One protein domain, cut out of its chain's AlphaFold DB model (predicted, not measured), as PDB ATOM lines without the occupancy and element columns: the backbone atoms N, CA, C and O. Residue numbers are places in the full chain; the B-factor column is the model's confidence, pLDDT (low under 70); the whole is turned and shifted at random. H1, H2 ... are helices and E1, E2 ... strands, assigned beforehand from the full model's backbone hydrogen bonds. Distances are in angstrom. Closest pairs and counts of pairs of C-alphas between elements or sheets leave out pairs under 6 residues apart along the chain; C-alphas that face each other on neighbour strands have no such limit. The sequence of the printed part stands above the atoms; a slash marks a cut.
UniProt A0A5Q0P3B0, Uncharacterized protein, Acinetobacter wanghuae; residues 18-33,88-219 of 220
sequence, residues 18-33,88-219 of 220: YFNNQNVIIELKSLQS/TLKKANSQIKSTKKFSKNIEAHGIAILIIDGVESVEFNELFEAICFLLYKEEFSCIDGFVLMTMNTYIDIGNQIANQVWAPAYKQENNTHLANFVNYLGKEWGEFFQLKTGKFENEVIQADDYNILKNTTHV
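This is residues 18 to 33 and 88 to 219 of the 220 residues of an uncharacterized protein of Acinetobacter wanghuae (UniProt A0A5Q0P3B0). A twisted sheet of four strands lies between helices: H1, over E1 and E2, and H2, over E3, cover one face without touching each other, and the long H3 runs along the strands over the other face. After H3 the chain folds back, residues 205 to 206 pairing beside E4 at the sheet's edge, to the small H4. The printed part has 148 residues, with named elements in the order E1 H1 E2 H2 E3 E4 H3 H4; the mixed sheet runs E1 E2 E3 E4, E4 antiparallel to E3. The class is mixed, helices and strands; the whole is compact, with a radius of gyration of the C-alphas of 15.2 A and spans of 47 by 33 by 31 A.

E1, residues 24 to 30, begins at C-alpha 24 (234.755, 187.428, 182.505). H1 is residues 88 to 102, 21.1 A; E2 109 to 116, 22.7 A; H2 124 to 137, 19.9 A; E3 145 to 150; E4 165 to 170; H3 176 to 197, 31.0 A. H4, residues 210 to 213, ends at C-alpha 213 (224.770, 194.393, 204.956).

E1 and E2 are parallel (N 27 to O 111, 3.0 A), as are E2 and E3 (N 114 to O 147, 2.8 A); E3 and E4 form an antiparallel hairpin (N 148 to O 167, 2.9 A). H1 is over E1 and E2, C-alphas 27 and 92 5.9 A apart at the closest. E2, H2, E3 form a strand-helix-strand unit, parallel strands joined through a helix, with a right-handed crossover; C-alphas 128 and 148 are the closest of H2 and E3, 6.9 A. H3 is on the opposite face, in three layers, helices on both faces; its closest to E4 are C-alphas 186 and 166, 6.6 A. H4 only grazes the sheet. In H1, H2 and H3 every O i to N i+4 pair is within hydrogen-bond range; H4 is too short for one.

Residues 34 to 87 are not printed, and C-alphas 33 and 88 are 10.0 A apart. The links E3 to E4 and H3 to H4 are long. The pLDDT is under 70 at residues 118 to 121, 173, 200 to 202, 208 to 212 and 214 to 219.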
ATOM      1  N   TYR A  18     234.143 180.766 182.225       93.06
ATOM      2  CA  TYR A  18     234.707 181.782 181.339       93.06
ATOM      3  C   TYR A  18     233.623 182.118 180.325       93.06
ATOM      4  O   TYR A  18     233.118 181.271 179.576       93.06
ATOM      5  N   PHE A  19     233.234 183.377 180.373       92.69
ATOM      6  CA  PHE A  19     232.233 184.018 179.555       92.69
ATOM      7  C   PHE A  19     232.987 184.867 178.539       92.69
ATOM      8  O   PHE A  19     233.215 186.054 178.749       92.69
ATOM      9  N   ASN A  20     233.429 184.223 177.455       90.12
ATOM     10  CA  ASN A  20     234.304 184.839 176.455       90.12
ATOM     11  C   ASN A  20     233.723 186.147 175.890       90.12
ATOM     12  O   ASN A  20     234.442 187.129 175.769       90.12
ATOM     13  N   ASN A  21     232.414 186.184 175.619       91.62
ATOM     14  CA  ASN A  21     231.749 187.364 175.050       91.62
ATOM     15  C   ASN A  21     231.701 188.547 176.027       91.62
ATOM     16  O   ASN A  21     231.691 189.695 175.603       91.62
ATOM     17  N   GLN A  22     231.659 188.266 177.329       94.06
ATOM     18  CA  GLN A  22     231.617 189.271 178.387       94.06
ATOM     19  C   GLN A  22     233.006 189.590 178.938       94.06
ATOM     20  O   GLN A  22     233.140 190.524 179.723       94.06
ATOM     21  N   ASN A  23     234.030 188.849 178.506       95.00
ATOM     22  CA  ASN A  23     235.397 188.953 178.994       95.00
ATOM     23  C   ASN A  23     235.512 188.718 180.517       95.00
ATOM     24  O   ASN A  23     236.245 189.426 181.202       95.00
ATOM     25  N   VAL A  24     234.775 187.735 181.058       96.06
ATOM     26  CA  VAL A  24     234.755 187.428 182.505       96.06
ATOM     27  C   VAL A  24     235.089 185.964 182.775       96.06
ATOM     28  O   VAL A  24     234.516 185.066 182.161       96.06
ATOM     29  N   ILE A  25     235.991 185.713 183.720       96.69
ATOM     30  CA  ILE A  25     236.330 184.403 184.282       96.69
ATOM     31  C   ILE A  25     235.787 184.350 185.708       96.69
ATOM     32  O   ILE A  25     235.989 185.283 186.480       96.69
ATOM     33  N   ILE A  26     235.115 183.259 186.058       97.00
ATOM     34  CA  ILE A  26     234.519 183.054 187.374       97.00
ATOM     35  C   ILE A  26     235.072 181.777 187.988       97.00
ATOM     36  O   ILE A  26     235.068 180.731 187.343       97.00
ATOM     37  N   GLU A  27     235.478 181.874 189.247       97.31
ATOM     38  CA  GLU A  27     235.780 180.726 190.098       97.31
ATOM     39  C   GLU A  27     234.810 180.659 191.276       97.31
ATOM     40  O   GLU A  27     234.541 181.685 191.904       97.31
ATOM     41  N   LEU A  28     234.317 179.463 191.602       95.62
ATOM     42  CA  LEU A  28     233.388 179.231 192.700       95.62
ATOM     43  C   LEU A  28     234.089 178.521 193.850       95.62
ATOM     44  O   LEU A  28     234.819 177.545 193.676       95.62
ATOM     45  N   LYS A  29     233.830 178.989 195.071       94.31
ATOM     46  CA  LYS A  29     234.317 178.356 196.297       94.31
ATOM     47  C   LYS A  29     233.212 178.296 197.338       94.31
ATOM     48  O   LYS A  29     232.676 179.326 197.730       94.31
ATOM     49  N   SER A  30     232.916 177.094 197.822       91.62
ATOM     50  CA  SER A  30     232.155 176.928 199.063       91.62
ATOM     51  C   SER A  30     233.069 177.190 200.256       91.62
ATOM     52  O   SER A  30     234.203 176.711 200.282       91.62
ATOM     53  N   LEU A  31     232.577 177.946 201.236       88.81
ATOM     54  CA  LEU A  31     233.301 178.299 202.459       88.81
ATOM     55  C   LEU A  31     233.027 177.337 203.627       88.81
ATOM     56  O   LEU A  31     233.494 177.574 204.739       88.81
ATOM     57  N   GLN A  32     232.291 176.243 203.404       81.19
ATOM     58  CA  GLN A  32     231.873 175.312 204.459       81.19
ATOM     59  C   GLN A  32     233.050 174.790 205.308       81.19
ATOM     60  O   GLN A  32     233.019 174.854 206.539       81.19
ATOM     61  N   SER A  33     234.118 174.306 204.660       73.25
ATOM     62  CA  SER A  33     235.325 173.823 205.347       73.25
ATOM     63  C   SER A  33     236.076 174.933 206.072       73.25
ATOM     64  O   SER A  33     236.650 174.714 207.140       73.25
ATOM     65  N   THR A  88     241.651 180.134 200.492       94.38
ATOM     66  CA  THR A  88     240.603 179.974 199.481       94.38
ATOM     67  C   THR A  88     240.710 181.036 198.384       94.38
ATOM     68  O   THR A  88     240.761 180.685 197.204       94.38
ATOM     69  N   LEU A  89     240.904 182.307 198.746       96.00
ATOM     70  CA  LEU A  89     241.169 183.392 197.793       96.00
ATOM     71  C   LEU A  89     242.458 183.162 196.987       96.00
ATOM     72  O   LEU A  89     242.486 183.413 195.783       96.00
ATOM     73  N   LYS A  90     243.520 182.624 197.604       95.69
ATOM     74  CA  LYS A  90     244.762 182.273 196.886       95.69
ATOM     75  C   LYS A  90     244.532 181.215 195.816       95.69
ATOM     76  O   LYS A  90     245.053 181.361 194.710       95.69
ATOM     77  N   LYS A  91     243.769 180.170 196.140       95.06
ATOM     78  CA  LYS A  91     243.404 179.123 195.177       95.06
ATOM     79  C   LYS A  91     242.591 179.714 194.032       95.06
ATOM     80  O   LYS A  91     242.978 179.539 192.881       95.06
ATOM     81  N   ALA A  92     241.565 180.505 194.349       96.81
ATOM     82  CA  ALA A  92     240.744 181.145 193.329       96.81
ATOM     83  C   ALA A  92     241.568 182.047 192.398       96.81
ATOM     84  O   ALA A  92     241.492 181.929 191.178       96.81
ATOM     85  N   ASN A  93     242.450 182.876 192.960       97.00
ATOM     86  CA  ASN A  93     243.360 183.712 192.182       97.00
ATOM     87  C   ASN A  93     244.294 182.882 191.282       97.00
ATOM     88  O   ASN A  93     244.517 183.253 190.131       97.00
ATOM     89  N   SER A  94     244.830 181.762 191.784       96.00
ATOM     90  CA  SER A  94     245.668 180.836 191.003       96.00
ATOM     91  C   SER A  94     244.906 180.242 189.815       96.00
ATOM     92  O   SER A  94     245.401 180.268 188.688       96.00
ATOM     93  N   GLN A  95     243.678 179.775 190.042       95.81
ATOM     94  CA  GLN A  95     242.834 179.165 189.012       95.81
ATOM     95  C   GLN A  95     242.402 180.168 187.940       95.81
ATOM     96  O   GLN A  95     242.501 179.891 186.740       95.81
ATOM     97  N   ILE A  96     242.006 181.378 188.348       96.44
ATOM     98  CA  ILE A  96     241.691 182.460 187.411       96.44
ATOM     99  C   ILE A  96     242.935 182.817 186.589       96.44
ATOM    100  O   ILE A  96     242.860 182.893 185.363       96.44
ATOM    101  N   LYS A  97     244.101 182.972 187.230       95.81
ATOM    102  CA  LYS A  97     245.369 183.269 186.546       95.81
ATOM    103  C   LYS A  97     245.731 182.203 185.510       95.81
ATOM    104  O   LYS A  97     246.100 182.536 184.382       95.81
ATOM    105  N   SER A  98     245.620 180.931 185.881       94.81
ATOM    106  CA  SER A  98     245.876 179.802 184.983       94.81
ATOM    107  C   SER A  98     244.904 179.795 183.803       94.81
ATOM    108  O   SER A  98     245.326 179.593 182.664       94.81
ATOM    109  N   THR A  99     243.635 180.130 184.044       94.25
ATOM    110  CA  THR A  99     242.610 180.241 182.997       94.25
ATOM    111  C   THR A  99     242.892 181.386 182.037       94.25
ATOM    112  O   THR A  99     242.889 181.147 180.834       94.25
ATOM    113  N   LYS A 100     243.232 182.587 182.535       94.50
ATOM    114  CA  LYS A 100     243.661 183.732 181.708       94.50
ATOM    115  C   LYS A 100     244.824 183.353 180.786       94.50
ATOM    116  O   LYS A 100     244.832 183.681 179.601       94.50
ATOM    117  N   LYS A 101     245.812 182.629 181.325       93.81
ATOM    118  CA  LYS A 101     246.976 182.159 180.560       93.81
ATOM    119  C   LYS A 101     246.578 181.146 179.484       93.81
ATOM    120  O   LYS A 101     247.040 181.261 178.352       93.81
ATOM    121  N   PHE A 102     245.743 180.167 179.829       91.00
ATOM    122  CA  PHE A 102     245.297 179.128 178.901       91.00
ATOM    123  C   PHE A 102     244.430 179.694 177.770       91.00
ATOM    124  O   PHE A 102     244.672 179.396 176.602       91.00
ATOM    125  N   SER A 103     243.473 180.567 178.099       88.88
ATOM    126  CA  SER A 103     242.606 181.235 177.121       88.88
ATOM    127  C   SER A 103     243.322 182.322 176.315       88.88
ATOM    128  O   SER A 103     242.727 182.882 175.397       88.88
ATOM    129  N   LYS A 104     244.591 182.620 176.641       91.75
ATOM    130  CA  LYS A 104     245.387 183.725 176.080       91.75
ATOM    131  C   LYS A 104     244.685 185.080 176.207       91.75
ATOM    132  O   LYS A 104     244.907 185.969 175.390       91.75
ATOM    133  N   ASN A 105     243.863 185.236 177.242       92.19
ATOM    134  CA  ASN A 105     243.121 186.453 177.519       92.19
ATOM    135  C   ASN A 105     243.477 186.978 178.913       92.19
ATOM    136  O   ASN A 105     242.799 186.712 179.906       92.19
ATOM    137  N   ILE A 106     244.594 187.704 178.975       92.88
ATOM    138  CA  ILE A 106     245.098 188.309 180.214       92.88
ATOM    139  C   ILE A 106     244.224 189.472 180.708       92.88
ATOM    140  O   ILE A 106     244.208 189.740 181.907       92.88
ATOM    141  N   GLU A 107     243.460 190.090 179.804       93.81
ATOM    142  CA  GLU A 107     242.584 191.235 180.075       93.81
ATOM    143  C   GLU A 107     241.195 190.815 180.574       93.81
ATOM    144  O   GLU A 107     240.367 191.668 180.890       93.81
ATOM    145  N   ALA A 108     240.894 189.513 180.636       95.25
ATOM    146  CA  ALA A 108     239.634 189.034 181.194       95.25
ATOM    147  C   ALA A 108     239.497 189.435 182.662       95.25
ATOM    148  O   ALA A 108     240.445 189.283 183.430       95.25
ATOM    149  N   HIS A 109     238.316 189.888 183.076       96.12
ATOM    150  CA  HIS A 109     238.036 190.169 184.480       96.12
ATOM    151  C   HIS A 109     237.878 188.869 185.266       96.12
ATOM    152  O   HIS A 109     237.197 187.951 184.818       96.12
ATOM    153  N   GLY A 110     238.495 188.778 186.439       96.75
ATOM    154  CA  GLY A 110     238.346 187.643 187.342       96.75
ATOM    155  C   GLY A 110     237.372 187.929 188.476       96.75
ATOM    156  O   GLY A 110     237.563 188.887 189.219       96.75
ATOM    157  N   ILE A 111     236.372 187.070 188.649       97.38
ATOM    158  CA  ILE A 111     235.428 187.119 189.766       97.38
ATOM    159  C   ILE A 111     235.549 185.846 190.602       97.38
ATOM    160  O   ILE A 111     235.517 184.738 190.066       97.38
ATOM    161  N   ALA A 112     235.649 185.998 191.919       97.69
ATOM    162  CA  ALA A 112     235.481 184.889 192.855       97.69
ATOM    163  C   ALA A 112     234.052 184.899 193.418       97.69
ATOM    164  O   ALA A 112     233.660 185.862 194.072       97.69
ATOM    165  N   ILE A 113     233.271 183.842 193.197       97.19
ATOM    166  CA  ILE A 113     231.988 183.649 193.881       97.19
ATOM    167  C   ILE A 113     232.236 182.770 195.105       97.19
ATOM    168  O   ILE A 113     232.674 181.624 194.996       97.19
ATOM    169  N   LEU A 114     231.966 183.326 196.277       95.56
ATOM    170  CA  LEU A 114     232.145 182.704 197.576       95.56
ATOM    171  C   LEU A 114     230.770 182.353 198.137       95.56
ATOM    172  O   LEU A 114     229.926 183.226 198.331       95.56
ATOM    173  N   ILE A 115     230.544 181.067 198.377       92.50
ATOM    174  CA  ILE A 115     229.243 180.535 198.774       92.50
ATOM    175  C   ILE A 115     229.292 180.155 200.250       92.50
ATOM    176  O   ILE A 115     230.100 179.322 200.668       92.50
ATOM    177  N   ILE A 116     228.399 180.753 201.028       89.25
ATOM    178  CA  ILE A 116     228.090 180.343 202.393       89.25
ATOM    179  C   ILE A 116     227.052 179.225 202.310       89.25
ATOM    180  O   ILE A 116     225.927 179.425 201.839       89.25
ATOM    181  N   ASP A 117     227.455 178.039 202.757       83.31
ATOM    182  CA  ASP A 117     226.643 176.828 202.715       83.31
ATOM    183  C   ASP A 117     226.621 176.155 204.093       83.31
ATOM    184  O   ASP A 117     227.576 175.479 204.482       83.31
ATOM    185  N   GLY A 118     225.541 176.391 204.845       67.12
ATOM    186  CA  GLY A 118     225.233 175.664 206.077       67.12
ATOM    187  C   GLY A 118     226.089 176.029 207.291       67.12
ATOM    188  O   GLY A 118     226.311 175.166 208.139       67.12
ATOM    189  N   VAL A 119     226.601 177.265 207.385       64.56
ATOM    190  CA  VAL A 119     227.425 177.682 208.532       64.56
ATOM    191  C   VAL A 119     226.992 179.020 209.129       64.56
ATOM    192  O   VAL A 119     226.920 180.027 208.432       64.56
ATOM    193  N   GLU A 120     226.781 179.016 210.449       65.62
ATOM    194  CA  GLU A 120     226.292 180.145 211.259       65.62
ATOM    195  C   GLU A 120     227.389 180.827 212.099       65.62
ATOM    196  O   GLU A 120     227.126 181.767 212.841       65.62
ATOM    197  N   SER A 121     228.633 180.339 212.064       67.00
ATOM    198  CA  SER A 121     229.640 180.724 213.067       67.00
ATOM    199  C   SER A 121     230.343 182.062 212.817       67.00
ATOM    200  O   SER A 121     231.169 182.486 213.629       67.00
ATOM    201  N   VAL A 122     230.051 182.719 211.696       73.44
ATOM    202  CA  VAL A 122     230.575 184.040 211.339       73.44
ATOM    203  C   VAL A 122     229.446 184.843 210.713       73.44
ATOM    204  O   VAL A 122     228.809 184.374 209.769       73.44
ATOM    205  N   GLU A 123     229.212 186.049 211.219       81.88
ATOM    206  CA  GLU A 123     228.223 186.964 210.650       81.88
ATOM    207  C   GLU A 123     228.613 187.383 209.227       81.88
ATOM    208  O   GLU A 123     229.793 187.530 208.887       81.88
ATOM    209  N   PHE A 124     227.609 187.573 208.371       85.56
ATOM    210  CA  PHE A 124     227.825 187.851 206.951       85.56
ATOM    211  C   PHE A 124     228.635 189.130 206.723       85.56
ATOM    212  O   PHE A 124     229.561 189.135 205.912       85.56
ATOM    213  N   ASN A 125     228.323 190.199 207.459       85.94
ATOM    214  CA  ASN A 125     229.057 191.463 207.409       85.94
ATOM    215  C   ASN A 125     230.531 191.305 207.805       85.94
ATOM    216  O   ASN A 125     231.401 191.789 207.084       85.94
ATOM    217  N   GLU A 126     230.830 190.587 208.893       84.50
ATOM    218  CA  GLU A 126     232.204 190.345 209.338       84.50
ATOM    219  C   GLU A 126     233.007 189.615 208.262       84.50
ATOM    220  O   GLU A 126     234.169 189.944 208.019       84.50
ATOM    221  N   LEU A 127     232.395 188.623 207.612       88.00
ATOM    222  CA  LEU A 127     233.033 187.882 206.533       88.00
ATOM    223  C   LEU A 127     233.222 188.744 205.282       88.00
ATOM    224  O   LEU A 127     234.296 188.717 204.678       88.00
ATOM    225  N   PHE A 128     232.207 189.515 204.900       91.00
ATOM    226  CA  PHE A 128     232.269 190.415 203.754       91.00
ATOM    227  C   PHE A 128     233.389 191.449 203.926       91.00
ATOM    228  O   PHE A 128     234.262 191.574 203.065       91.00
ATOM    229  N   GLU A 129     233.434 192.127 205.079       88.69
ATOM    230  CA  GLU A 129     234.520 193.043 205.440       88.69
ATOM    231  C   GLU A 129     235.871 192.333 205.445       88.69
ATOM    232  O   GLU A 129     236.878 192.893 204.996       88.69
ATOM    233  N   ALA A 130     235.903 191.082 205.915       89.38
ATOM    234  CA  ALA A 130     237.132 190.325 205.965       89.38
ATOM    235  C   ALA A 130     237.702 190.038 204.569       89.38
ATOM    236  O   ALA A 130     238.901 190.218 204.336       89.38
ATOM    237  N   ILE A 131     236.847 189.635 203.631       93.25
ATOM    238  CA  ILE A 131     237.222 189.395 202.235       93.25
ATOM    239  C   ILE A 131     237.694 190.698 201.587       93.25
ATOM    240  O   ILE A 131     238.774 190.718 200.995       93.25
ATOM    241  N   CYS A 132     236.954 191.798 201.763       91.81
ATOM    242  CA  CYS A 132     237.355 193.123 201.286       91.81
ATOM    243  C   CYS A 132     238.746 193.515 201.801       91.81
ATOM    244  O   CYS A 132     239.609 193.933 201.027       91.81
ATOM    245  N   PHE A 133     239.001 193.335 203.101       89.12
ATOM    246  CA  PHE A 133     240.300 193.638 203.695       89.12
ATOM    247  C   PHE A 133     241.423 192.773 203.110       89.12
ATOM    248  O   PHE A 133     242.493 193.300 202.800       89.12
ATOM    249  N   LEU A 134     241.198 191.466 202.940       91.31
ATOM    250  CA  LEU A 134     242.181 190.552 202.349       91.31
ATOM    251  C   LEU A 134     242.485 190.923 200.892       91.31
ATOM    252  O   LEU A 134     243.656 191.017 200.526       91.31
ATOM    253  N   LEU A 135     241.456 191.200 200.086       91.06
ATOM    254  CA  LEU A 135     241.600 191.619 198.689       91.06
ATOM    255  C   LEU A 135     242.306 192.970 198.541       91.06
ATOM    256  O   LEU A 135     243.083 193.156 197.607       91.06
ATOM    257  N   TYR A 136     242.075 193.898 199.470       87.44
ATOM    258  CA  TYR A 136     242.755 195.190 199.483       87.44
ATOM    259  C   TYR A 136     244.224 195.082 199.918       87.44
ATOM    260  O   TYR A 136     245.078 195.819 199.424       87.44
ATOM    261  N   LYS A 137     244.532 194.207 200.885       82.19
ATOM    262  CA  LYS A 137     245.875 194.106 201.480       82.19
ATOM    263  C   LYS A 137     246.833 193.200 200.733       82.19
ATOM    264  O   LYS A 137     248.039 193.407 200.854       82.19
ATOM    265  N   GLU A 138     246.333 192.190 200.039       82.75
ATOM    266  CA  GLU A 138     247.165 191.202 199.364       82.75
ATOM    267  C   GLU A 138     247.099 191.340 197.846       82.75
ATOM    268  O   GLU A 138     246.132 191.830 197.271       82.75
ATOM    269  N   GLU A 139     248.143 190.864 197.175       78.56
ATOM    270  CA  GLU A 139     248.255 190.921 195.718       78.56
ATOM    271  C   GLU A 139     247.484 189.775 195.044       78.56
ATOM    272  O   GLU A 139     248.047 188.941 194.330       78.56
ATOM    273  N   PHE A 140     246.165 189.731 195.241       92.50
ATOM    274  CA  PHE A 140     245.267 188.893 194.439       92.50
ATOM    275  C   PHE A 140     245.047 189.537 193.063       92.50
ATOM    276  O   PHE A 140     243.980 190.049 192.744       92.50
ATOM    277  N   SER A 141     246.107 189.578 192.254       90.62
ATOM    278  CA  SER A 141     246.172 190.369 191.017       90.62
ATOM    279  C   SER A 141     245.223 189.924 189.906       90.62
ATOM    280  O   SER A 141     245.030 190.670 188.952       90.62
ATOM    281  N   CYS A 142     244.656 188.723 189.997       95.44
ATOM    282  CA  CYS A 142     243.720 188.191 189.013       95.44
ATOM    283  C   CYS A 142     242.267 188.211 189.497       95.44
ATOM    284  O   CYS A 142     241.414 187.754 188.746       95.44
ATOM    285  N   ILE A 143     241.986 188.717 190.705       96.44
ATOM    286  CA  ILE A 143     240.628 188.909 191.222       96.44
ATOM    287  C   ILE A 143     240.290 190.401 191.134       96.44
ATOM    288  O   ILE A 143     240.850 191.225 191.858       96.44
ATOM    289  N   ASP A 144     239.368 190.737 190.239       94.81
ATOM    290  CA  ASP A 144     238.875 192.095 189.994       94.81
ATOM    291  C   ASP A 144     237.623 192.416 190.827       94.81
ATOM    292  O   ASP A 144     237.297 193.582 191.059       94.81
ATOM    293  N   GLY A 145     236.951 191.382 191.333       94.00
ATOM    294  CA  GLY A 145     235.839 191.484 192.268       94.00
ATOM    295  C   GLY A 145     235.454 190.127 192.848       94.00
ATOM    296  O   GLY A 145     235.980 189.084 192.454       94.00
ATOM    297  N   PHE A 146     234.526 190.137 193.791       96.25
ATOM    298  CA  PHE A 146     233.940 188.928 194.347       96.25
ATOM    299  C   PHE A 146     232.432 189.080 194.515       96.25
ATOM    300  O   PHE A 146     231.908 190.190 194.529       96.25
ATOM    301  N   VAL A 147     231.754 187.948 194.658       96.06
ATOM    302  CA  VAL A 147     230.371 187.868 195.128       96.06
ATOM    303  C   VAL A 147     230.373 186.989 196.363       96.06
ATOM    304  O   VAL A 147     230.841 185.855 196.293       96.06
ATOM    305  N   LEU A 148     229.867 187.486 197.486       94.50
ATOM    306  CA  LEU A 148     229.539 186.655 198.639       94.50
ATOM    307  C   LEU A 148     228.045 186.355 198.592       94.50
ATOM    308  O   LEU A 148     227.231 187.274 198.513       94.50
ATOM    309  N   MET A 149     227.682 185.078 198.622       92.44
ATOM    310  CA  MET A 149     226.285 184.669 198.546       92.44
ATOM    311  C   MET A 149     225.942 183.555 199.522       92.44
ATOM    312  O   MET A 149     226.819 182.804 199.950       92.44
ATOM    313  N   THR A 150     224.659 183.421 199.839       88.56
ATOM    314  CA  THR A 150     224.132 182.275 200.587       88.56
ATOM    315  C   THR A 150     223.397 181.307 199.665       88.56
ATOM    316  O   THR A 150     222.808 181.716 198.666       88.56
ATOM    317  N   MET A 151     223.445 180.008 199.978       83.00
ATOM    318  CA  MET A 151     222.722 178.978 199.214       83.00
ATOM    319  C   MET A 151     221.687 178.241 200.071       83.00
ATOM    320  O   MET A 151     220.507 178.252 199.740       83.00
ATOM    321  N   ASN A 152     222.108 177.666 201.202       78.25
ATOM    322  CA  ASN A 152     221.239 176.928 202.134       78.25
ATOM    323  C   ASN A 152     221.121 177.611 203.507       78.25
ATOM    324  O   ASN A 152     220.790 176.975 204.504       78.25
ATOM    325  N   THR A 153     221.438 178.902 203.569       75.56
ATOM    326  CA  THR A 153     221.411 179.705 204.795       75.56
ATOM    327  C   THR A 153     220.682 181.007 204.505       75.56
ATOM    328  O   THR A 153     220.873 181.603 203.439       75.56
ATOM    329  N   TYR A 154     219.845 181.442 205.441       78.31
ATOM    330  CA  TYR A 154     219.082 182.678 205.321       78.31
ATOM    331  C   TYR A 154     219.585 183.710 206.319       78.31
ATOM    332  O   TYR A 154     219.973 183.380 207.439       78.31
ATOM    333  N   ILE A 155     219.579 184.965 205.891       77.56
ATOM    334  CA  ILE A 155     220.083 186.093 206.666       77.56
ATOM    335  C   ILE A 155     218.965 187.125 206.795       77.56
ATOM    336  O   ILE A 155     218.303 187.469 205.812       77.56
ATOM    337  N   ASP A 156     218.770 187.625 208.008       79.19
ATOM    338  CA  ASP A 156     217.963 188.801 208.287       79.19
ATOM    339  C   ASP A 156     218.855 190.027 208.126       79.19
ATOM    340  O   ASP A 156     219.862 190.166 208.816       79.19
ATOM    341  N   ILE A 157     218.496 190.916 207.206       75.88
ATOM    342  CA  ILE A 157     219.208 192.176 206.947       75.88
ATOM    343  C   ILE A 157     218.719 193.330 207.851       75.88
ATOM    344  O   ILE A 157     218.953 194.503 207.560       75.88
ATOM    345  N   GLY A 158     217.998 193.016 208.928       74.31
ATOM    346  CA  GLY A 158     217.309 193.962 209.808       74.31
ATOM    347  C   GLY A 158     215.841 194.189 209.434       74.31
ATOM    348  O   GLY A 158     215.233 195.150 209.908       74.31
ATOM    349  N   ASN A 159     215.274 193.333 208.581       75.75
ATOM    350  CA  ASN A 159     213.873 193.363 208.161       75.75
ATOM    351  C   ASN A 159     213.019 192.256 208.800       75.75
ATOM    352  O   ASN A 159     211.826 192.202 208.513       75.75
ATOM    353  N   GLN A 160     213.592 191.423 209.678       73.25
ATOM    354  CA  GLN A 160     212.928 190.290 210.341       73.25
ATOM    355  C   GLN A 160     212.437 189.219 209.360       73.25
ATOM    356  O   GLN A 160     211.491 188.486 209.641       73.25
ATOM    357  N   ILE A 161     213.074 189.138 208.190       76.94
ATOM    358  CA  ILE A 161     212.717 188.221 207.111       76.94
ATOM    359  C   ILE A 161     213.941 187.374 206.757       76.94
ATOM    360  O   ILE A 161     215.072 187.852 206.758       76.94
ATOM    361  N   ALA A 162     213.713 186.105 206.426       78.44
ATOM    362  CA  ALA A 162     214.735 185.205 205.911       78.44
ATOM    363  C   ALA A 162     215.060 185.541 204.450       78.44
ATOM    364  O   ALA A 162     214.243 185.308 203.560       78.44
ATOM    365  N   ASN A 163     216.261 186.067 204.193       80.12
ATOM    366  CA  ASN A 163     216.685 186.443 202.846       80.12
ATOM    367  C   ASN A 163     217.866 185.604 202.369       80.12
ATOM    368  O   ASN A 163     218.778 185.275 203.131       80.12
ATOM    369  N   GLN A 164     217.877 185.318 201.070       85.38
ATOM    370  CA  GLN A 164     219.099 184.938 200.376       85.38
ATOM    371  C   GLN A 164     219.817 186.188 199.898       85.38
ATOM    372  O   GLN A 164     219.178 187.145 199.458       85.38
ATOM    373  N   VAL A 165     221.142 186.168 199.970       88.19
ATOM    374  CA  VAL A 165     221.957 187.342 199.665       88.19
ATOM    375  C   VAL A 165     222.860 187.054 198.475       88.19
ATOM    376  O   VAL A 165     223.482 185.996 198.402       88.19
ATOM    377  N   TRP A 166     222.947 188.023 197.569       92.50
ATOM    378  CA  TRP A 166     223.943 188.143 196.512       92.50
ATOM    379  C   TRP A 166     224.644 189.492 196.698       92.50
ATOM    380  O   TRP A 166     224.095 190.540 196.358       92.50
ATOM    381  N   ALA A 167     225.836 189.481 197.293       92.88
ATOM    382  CA  ALA A 167     226.567 190.696 197.647       92.88
ATOM    383  C   ALA A 167     227.859 190.815 196.825       92.88
ATOM    384  O   ALA A 167     228.852 190.150 197.150       92.88
ATOM    385  N   PRO A 168     227.873 191.625 195.755       94.19
ATOM    386  CA  PRO A 168     229.078 191.877 194.986       94.19
ATOM    387  C   PRO A 168     229.968 192.958 195.618       94.19
ATOM    388  O   PRO A 168     229.500 193.891 196.263       94.19
ATOM    389  N   ALA A 169     231.273 192.873 195.367       92.25
ATOM    390  CA  ALA A 169     232.222 193.960 195.599       92.25
ATOM    391  C   ALA A 169     233.360 193.917 194.575       92.25
ATOM    392  O   ALA A 169     233.798 192.850 194.141       92.25
ATOM    393  N   TYR A 170     233.862 195.093 194.202       91.06
ATOM    394  CA  TYR A 170     234.818 195.259 193.108       91.06
ATOM    395  C   TYR A 170     236.049 196.034 193.564       91.06
ATOM    396  O   TYR A 170     235.966 196.927 194.404       91.06
ATOM    397  N   LYS A 171     237.205 195.715 192.977       87.12
ATOM    398  CA  LYS A 171     238.468 196.410 193.254       87.12
ATOM    399  C   LYS A 171     238.497 197.821 192.665       87.12
ATOM    400  O   LYS A 171     239.076 198.722 193.264       87.12
ATOM    401  N   GLN A 172     237.917 197.993 191.478       81.81
ATOM    402  CA  GLN A 172     237.811 199.282 190.807       81.81
ATOM    403  C   GLN A 172     236.386 199.811 190.941       81.81
ATOM    404  O   GLN A 172     235.444 199.233 190.396       81.81
ATOM    405  N   GLU A 173     236.251 200.945 191.622       69.44
ATOM    406  CA  GLU A 173     235.010 201.709 191.628       69.44
ATOM    407  C   GLU A 173     234.675 202.136 190.188       69.44
ATOM    408  O   GLU A 173     235.537 202.625 189.454       69.44
ATOM    409  N   ASN A 174     233.415 201.948 189.783       73.06
ATOM    410  CA  ASN A 174     232.859 202.313 188.469       73.06
ATOM    411  C   ASN A 174     233.171 201.387 187.275       73.06
ATOM    412  O   ASN A 174     232.999 201.808 186.130       73.06
ATOM    413  N   ASN A 175     233.554 200.120 187.482       82.88
ATOM    414  CA  ASN A 175     233.532 199.139 186.385       82.88
ATOM    415  C   ASN A 175     232.085 198.709 186.066       82.88
ATOM    416  O   ASN A 175     231.617 197.649 186.485       82.88
ATOM    417  N   THR A 176     231.365 199.558 185.332       86.38
ATOM    418  CA  THR A 176     229.942 199.371 185.003       86.38
ATOM    419  C   THR A 176     229.685 198.122 184.167       86.38
ATOM    420  O   THR A 176     228.666 197.467 184.357       86.38
ATOM    421  N   HIS A 177     230.608 197.750 183.275       89.44
ATOM    422  CA  HIS A 177     230.492 196.528 182.474       89.44
ATOM    423  C   HIS A 177     230.495 195.276 183.356       89.44
ATOM    424  O   HIS A 177     229.603 194.434 183.244       89.44
ATOM    425  N   LEU A 178     231.467 195.178 184.267       90.81
ATOM    426  CA  LEU A 178     231.570 194.051 185.190       90.81
ATOM    427  C   LEU A 178     230.387 194.010 186.162       90.81
ATOM    428  O   LEU A 178     229.824 192.940 186.375       90.81
ATOM    429  N   ALA A 179     229.969 195.168 186.683       91.50
ATOM    430  CA  ALA A 179     228.804 195.273 187.556       91.50
ATOM    431  C   ALA A 179     227.514 194.818 186.854       91.50
ATOM    432  O   ALA A 179     226.794 193.973 187.377       91.50
ATOM    433  N   ASN A 180     227.264 195.283 185.626       92.38
ATOM    434  CA  ASN A 180     226.101 194.865 184.841       92.38
ATOM    435  C   ASN A 180     226.095 193.353 184.585       92.38
ATOM    436  O   ASN A 180     225.048 192.713 184.681       92.38
ATOM    437  N   PHE A 181     227.259 192.771 184.280       94.50
ATOM    438  CA  PHE A 181     227.389 191.327 184.104       94.50
ATOM    439  C   PHE A 181     227.068 190.555 185.391       94.50
ATOM    440  O   PHE A 181     226.313 189.586 185.348       94.50
ATOM    441  N   VAL A 182     227.625 190.977 186.528       94.31
ATOM    442  CA  VAL A 182     227.415 190.312 187.822       94.31
ATOM    443  C   VAL A 182     225.968 190.450 188.294       94.31
ATOM    444  O   VAL A 182     225.406 189.469 188.778       94.31
ATOM    445  N   ASN A 183     225.332 191.604 188.090       92.00
ATOM    446  CA  ASN A 183     223.929 191.824 188.452       92.00
ATOM    447  C   ASN A 183     222.984 190.995 187.572       92.00
ATOM    448  O   ASN A 183     222.039 190.384 188.080       92.00
ATOM    449  N   TYR A 184     223.274 190.903 186.268       92.75
ATOM    450  CA  TYR A 184     222.575 189.990 185.363       92.75
ATOM    451  C   TYR A 184     222.726 188.535 185.826       92.75
ATOM    452  O   TYR A 184     221.729 187.838 185.990       92.75
ATOM    453  N   LEU A 185     223.953 188.089 186.114       94.06
ATOM    454  CA  LEU A 185     224.204 186.726 186.583       94.06
ATOM    455  C   LEU A 185     223.473 186.424 187.900       94.06
ATOM    456  O   LEU A 185     222.900 185.346 188.033       94.06
ATOM    457  N   GLY A 186     223.466 187.366 188.846       91.50
ATOM    458  CA  GLY A 186     222.753 187.226 190.115       91.50
ATOM    459  C   GLY A 186     221.243 187.097 189.929       91.50
ATOM    460  O   GLY A 186     220.610 186.283 190.599       91.50
ATOM    461  N   LYS A 187     220.668 187.845 188.979       90.38
ATOM    462  CA  LYS A 187     219.248 187.738 188.622       90.38
ATOM    463  C   LYS A 187     218.927 186.359 188.039       90.38
ATOM    464  O   LYS A 187     218.046 185.674 188.550       90.38
ATOM    465  N   GLU A 188     219.670 185.932 187.017       91.19
ATOM    466  CA  GLU A 188     219.475 184.624 186.370       91.19
ATOM    467  C   GLU A 188     219.666 183.468 187.361       91.19
ATOM    468  O   GLU A 188     218.931 182.481 187.335       91.19
ATOM    469  N   TRP A 189     220.637 183.596 188.272       89.56
ATOM    470  CA  TRP A 189     220.838 182.640 189.355       89.56
ATOM    471  C   TRP A 189     219.630 182.582 190.293       89.56
ATOM    472  O   TRP A 189     219.158 181.487 190.587       89.56
ATOM    473  N   GLY A 190     219.112 183.729 190.737       86.31
ATOM    474  CA  GLY A 190     217.940 183.789 191.611       86.31
ATOM    475  C   GLY A 190     216.696 183.161 190.977       86.31
ATOM    476  O   GLY A 190     216.004 182.375 191.627       86.31
ATOM    477  N   GLU A 191     216.448 183.434 189.694       87.75
ATOM    478  CA  GLU A 191     215.352 182.822 188.930       87.75
ATOM    479  C   GLU A 191     215.530 181.302 188.795       87.75
ATOM    480  O   GLU A 191     214.601 180.529 189.050       87.75
ATOM    481  N   PHE A 192     216.741 180.849 188.452       87.44
ATOM    482  CA  PHE A 192     217.067 179.425 188.380       87.44
ATOM    483  C   PHE A 192     216.896 178.729 189.735       87.44
ATOM    484  O   PHE A 192     216.338 177.632 189.808       87.44
ATOM    485  N   PHE A 193     217.362 179.358 190.811       84.38
ATOM    486  CA  PHE A 193     217.313 178.799 192.152       84.38
ATOM    487  C   PHE A 193     215.864 178.644 192.635       84.38
ATOM    488  O   PHE A 193     215.493 177.557 193.084       84.38
ATOM    489  N   GLN A 194     215.016 179.658 192.429       84.31
ATOM    490  CA  GLN A 194     213.569 179.583 192.681       84.31
ATOM    491  C   GLN A 194     212.887 178.479 191.866       84.31
ATOM    492  O   GLN A 194     212.054 177.735 192.380       84.31
ATOM    493  N   LEU A 195     213.257 178.315 190.593       86.62
ATOM    494  CA  LEU A 195     212.715 177.235 189.766       86.62
ATOM    495  C   LEU A 195     213.053 175.845 190.333       86.62
ATOM    496  O   LEU A 195     212.267 174.910 190.182       86.62
ATOM    497  N   LYS A 196     214.224 175.688 190.963       85.19
ATOM    498  CA  LYS A 196     214.685 174.409 191.524       85.19
ATOM    499  C   LYS A 196     214.182 174.117 192.930       85.19
ATOM    500  O   LYS A 196     214.007 172.946 193.253       85.19
ATOM    501  N   THR A 197     213.974 175.142 193.745       81.06
ATOM    502  CA  THR A 197     213.668 174.993 195.180       81.06
ATOM    503  C   THR A 197     212.236 175.384 195.543       81.06
ATOM    504  O   THR A 197     211.777 175.065 196.637       81.06
ATOM    505  N   GLY A 198     211.498 175.985 194.607       77.19
ATOM    506  CA  GLY A 198     210.192 176.589 194.849       77.19
ATOM    507  C   GLY A 198     210.296 178.111 194.946       77.19
ATOM    508  O   GLY A 198     211.370 178.674 195.150       77.19
ATOM    509  N   LYS A 199     209.165 178.801 194.765       71.81
ATOM    510  CA  LYS A 199     209.127 180.259 194.918       71.81
ATOM    511  C   LYS A 199     209.364 180.621 196.380       71.81
ATOM    512  O   LYS A 199     208.621 180.161 197.246       71.81
ATOM    513  N   PHE A 200     210.359 181.462 196.627       66.75
ATOM    514  CA  PHE A 200     210.523 182.122 197.915       66.75
ATOM    515  C   PHE A 200     209.466 183.210 198.076       66.75
ATOM    516  O   PHE A 200     208.966 183.758 197.093       66.75
ATOM    517  N   GLU A 201     209.146 183.539 199.325       62.66
ATOM    518  CA  GLU A 201     208.282 184.682 199.632       62.66
ATOM    519  C   GLU A 201     208.931 186.013 199.214       62.66
ATOM    520  O   GLU A 201     208.217 186.979 198.962       62.66
ATOM    521  N   ASN A 202     210.264 186.044 199.076       65.56
ATOM    522  CA  ASN A 202     211.038 187.230 198.716       65.56
ATOM    523  C   ASN A 202     212.076 186.927 197.631       65.56
ATOM    524  O   ASN A 202     212.590 185.814 197.525       65.56
ATOM    525  N   GLU A 203     212.400 187.943 196.833       70.31
ATOM    526  CA  GLU A 203     213.479 187.870 195.849       70.31
ATOM    527  C   GLU A 203     214.856 187.822 196.533       70.31
ATOM    528  O   GLU A 203     215.031 188.282 197.663       70.31
ATOM    529  N   VAL A 204     215.854 187.266 195.837       73.44
ATOM    530  CA  VAL A 204     217.251 187.298 196.295       73.44
ATOM    531  C   VAL A 204     217.689 188.753 196.420       73.44
ATOM    532  O   VAL A 204     217.596 189.520 195.461       73.44
ATOM    533  N   ILE A 205     218.208 189.129 197.587       77.31
ATOM    534  CA  ILE A 205     218.682 190.490 197.826       77.31
ATOM    535  C   ILE A 205     219.991 190.696 197.073       77.31
ATOM    536  O   ILE A 205     221.015 190.102 197.416       77.31
ATOM    537  N   GLN A 206     219.959 191.577 196.072       78.50
ATOM    538  CA  GLN A 206     221.159 192.125 195.443       78.50
ATOM    539  C   GLN A 206     221.648 193.316 196.272       78.50
ATOM    540  O   GLN A 206     221.055 194.395 196.257       78.50
ATOM    541  N   ALA A 207     222.703 193.099 197.056       73.25
ATOM    542  CA  ALA A 207     223.242 194.103 197.966       73.25
ATOM    543  C   ALA A 207     224.358 194.913 197.292       73.25
ATOM    544  O   ALA A 207     225.534 194.754 197.614       73.25
ATOM    545  N   ASP A 208     223.976 195.792 196.362       66.00
ATOM    546  CA  ASP A 208     224.907 196.727 195.711       66.00
ATOM    547  C   ASP A 208     225.348 197.863 196.661       66.00
ATOM    548  O   ASP A 208     226.389 198.488 196.451       66.00
ATOM    549  N   ASP A 209     224.580 198.115 197.733       66.00
ATOM    550  CA  ASP A 209     224.932 199.029 198.825       66.00
ATOM    551  C   ASP A 209     225.338 198.249 200.085       66.00
ATOM    552  O   ASP A 209     224.532 197.544 200.703       66.00
ATOM    553  N   TYR A 210     226.582 198.459 200.525       67.19
ATOM    554  CA  TYR A 210     227.123 197.905 201.766       67.19
ATOM    555  C   TYR A 210     226.266 198.228 203.004       67.19
ATOM    556  O   TYR A 210     226.252 197.460 203.965       67.19
ATOM    557  N   ASN A 211     225.525 199.341 203.011       65.88
ATOM    558  CA  ASN A 211     224.657 199.697 204.134       65.88
ATOM    559  C   ASN A 211     223.577 198.645 204.414       65.88
ATOM    560  O   ASN A 211     223.217 198.468 205.577       65.88
ATOM    561  N   ILE A 212     223.122 197.915 203.391       66.19
ATOM    562  CA  ILE A 212     222.148 196.821 203.531       66.19
ATOM    563  C   ILE A 212     222.749 195.665 204.347       66.19
ATOM    564  O   ILE A 212     222.043 194.965 205.066       66.19
ATOM    565  N   LEU A 213     224.073 195.493 204.296       72.62
ATOM    566  CA  LEU A 213     224.770 194.393 204.956       72.62
ATOM    567  C   LEU A 213     225.086 194.674 206.431       72.62
ATOM    568  O   LEU A 213     225.324 193.737 207.188       72.62
ATOM    569  N   LYS A 214     225.071 195.939 206.875       65.50
ATOM    570  CA  LYS A 214     225.539 196.336 208.220       65.50
ATOM    571  C   LYS A 214     224.760 195.707 209.374       65.50
ATOM    572  O   LYS A 214     225.350 195.482 210.426       65.50
ATOM    573  N   ASN A 215     223.479 195.414 209.162       61.34
ATOM    574  CA  ASN A 215     222.581 194.849 210.173       61.34
ATOM    575  C   ASN A 215     222.262 193.370 209.910       61.34
ATOM    576  O   ASN A 215     221.226 192.881 210.351       61.34
ATOM    577  N   THR A 216     223.121 192.674 209.158       66.75
ATOM    578  CA  THR A 216     222.919 191.254 208.864       66.75
ATOM    579  C   THR A 216     223.082 190.394 210.109       66.75
ATOM    580  O   THR A 216     224.043 190.558 210.858       66.75
ATOM    581  N   THR A 217     222.141 189.477 210.309       66.62
ATOM    582  CA  THR A 217     222.183 188.429 211.333       66.62
ATOM    583  C   THR A 217     221.671 187.119 210.744       66.62
ATOM    584  O   THR A 217     220.798 187.122 209.874       66.62
ATOM    585  N   HIS A 218     222.211 185.980 211.175       61.72
ATOM    586  CA  HIS A 218     221.698 184.674 210.735       61.72
ATOM    587  C   HIS A 218     220.273 184.429 211.244       61.72
ATOM    588  O   HIS A 218     219.996 184.611 212.433       61.72
ATOM    589  N   VAL A 219     219.378 183.976 210.359       56.72
ATOM    590  CA  VAL A 219     218.034 183.532 210.761       56.72
ATOM    591  C   VAL A 219     218.123 182.097 211.259       56.72
ATOM    592  O   VAL A 219     218.557 181.217 210.516       56.72
TER     593      VAL A 219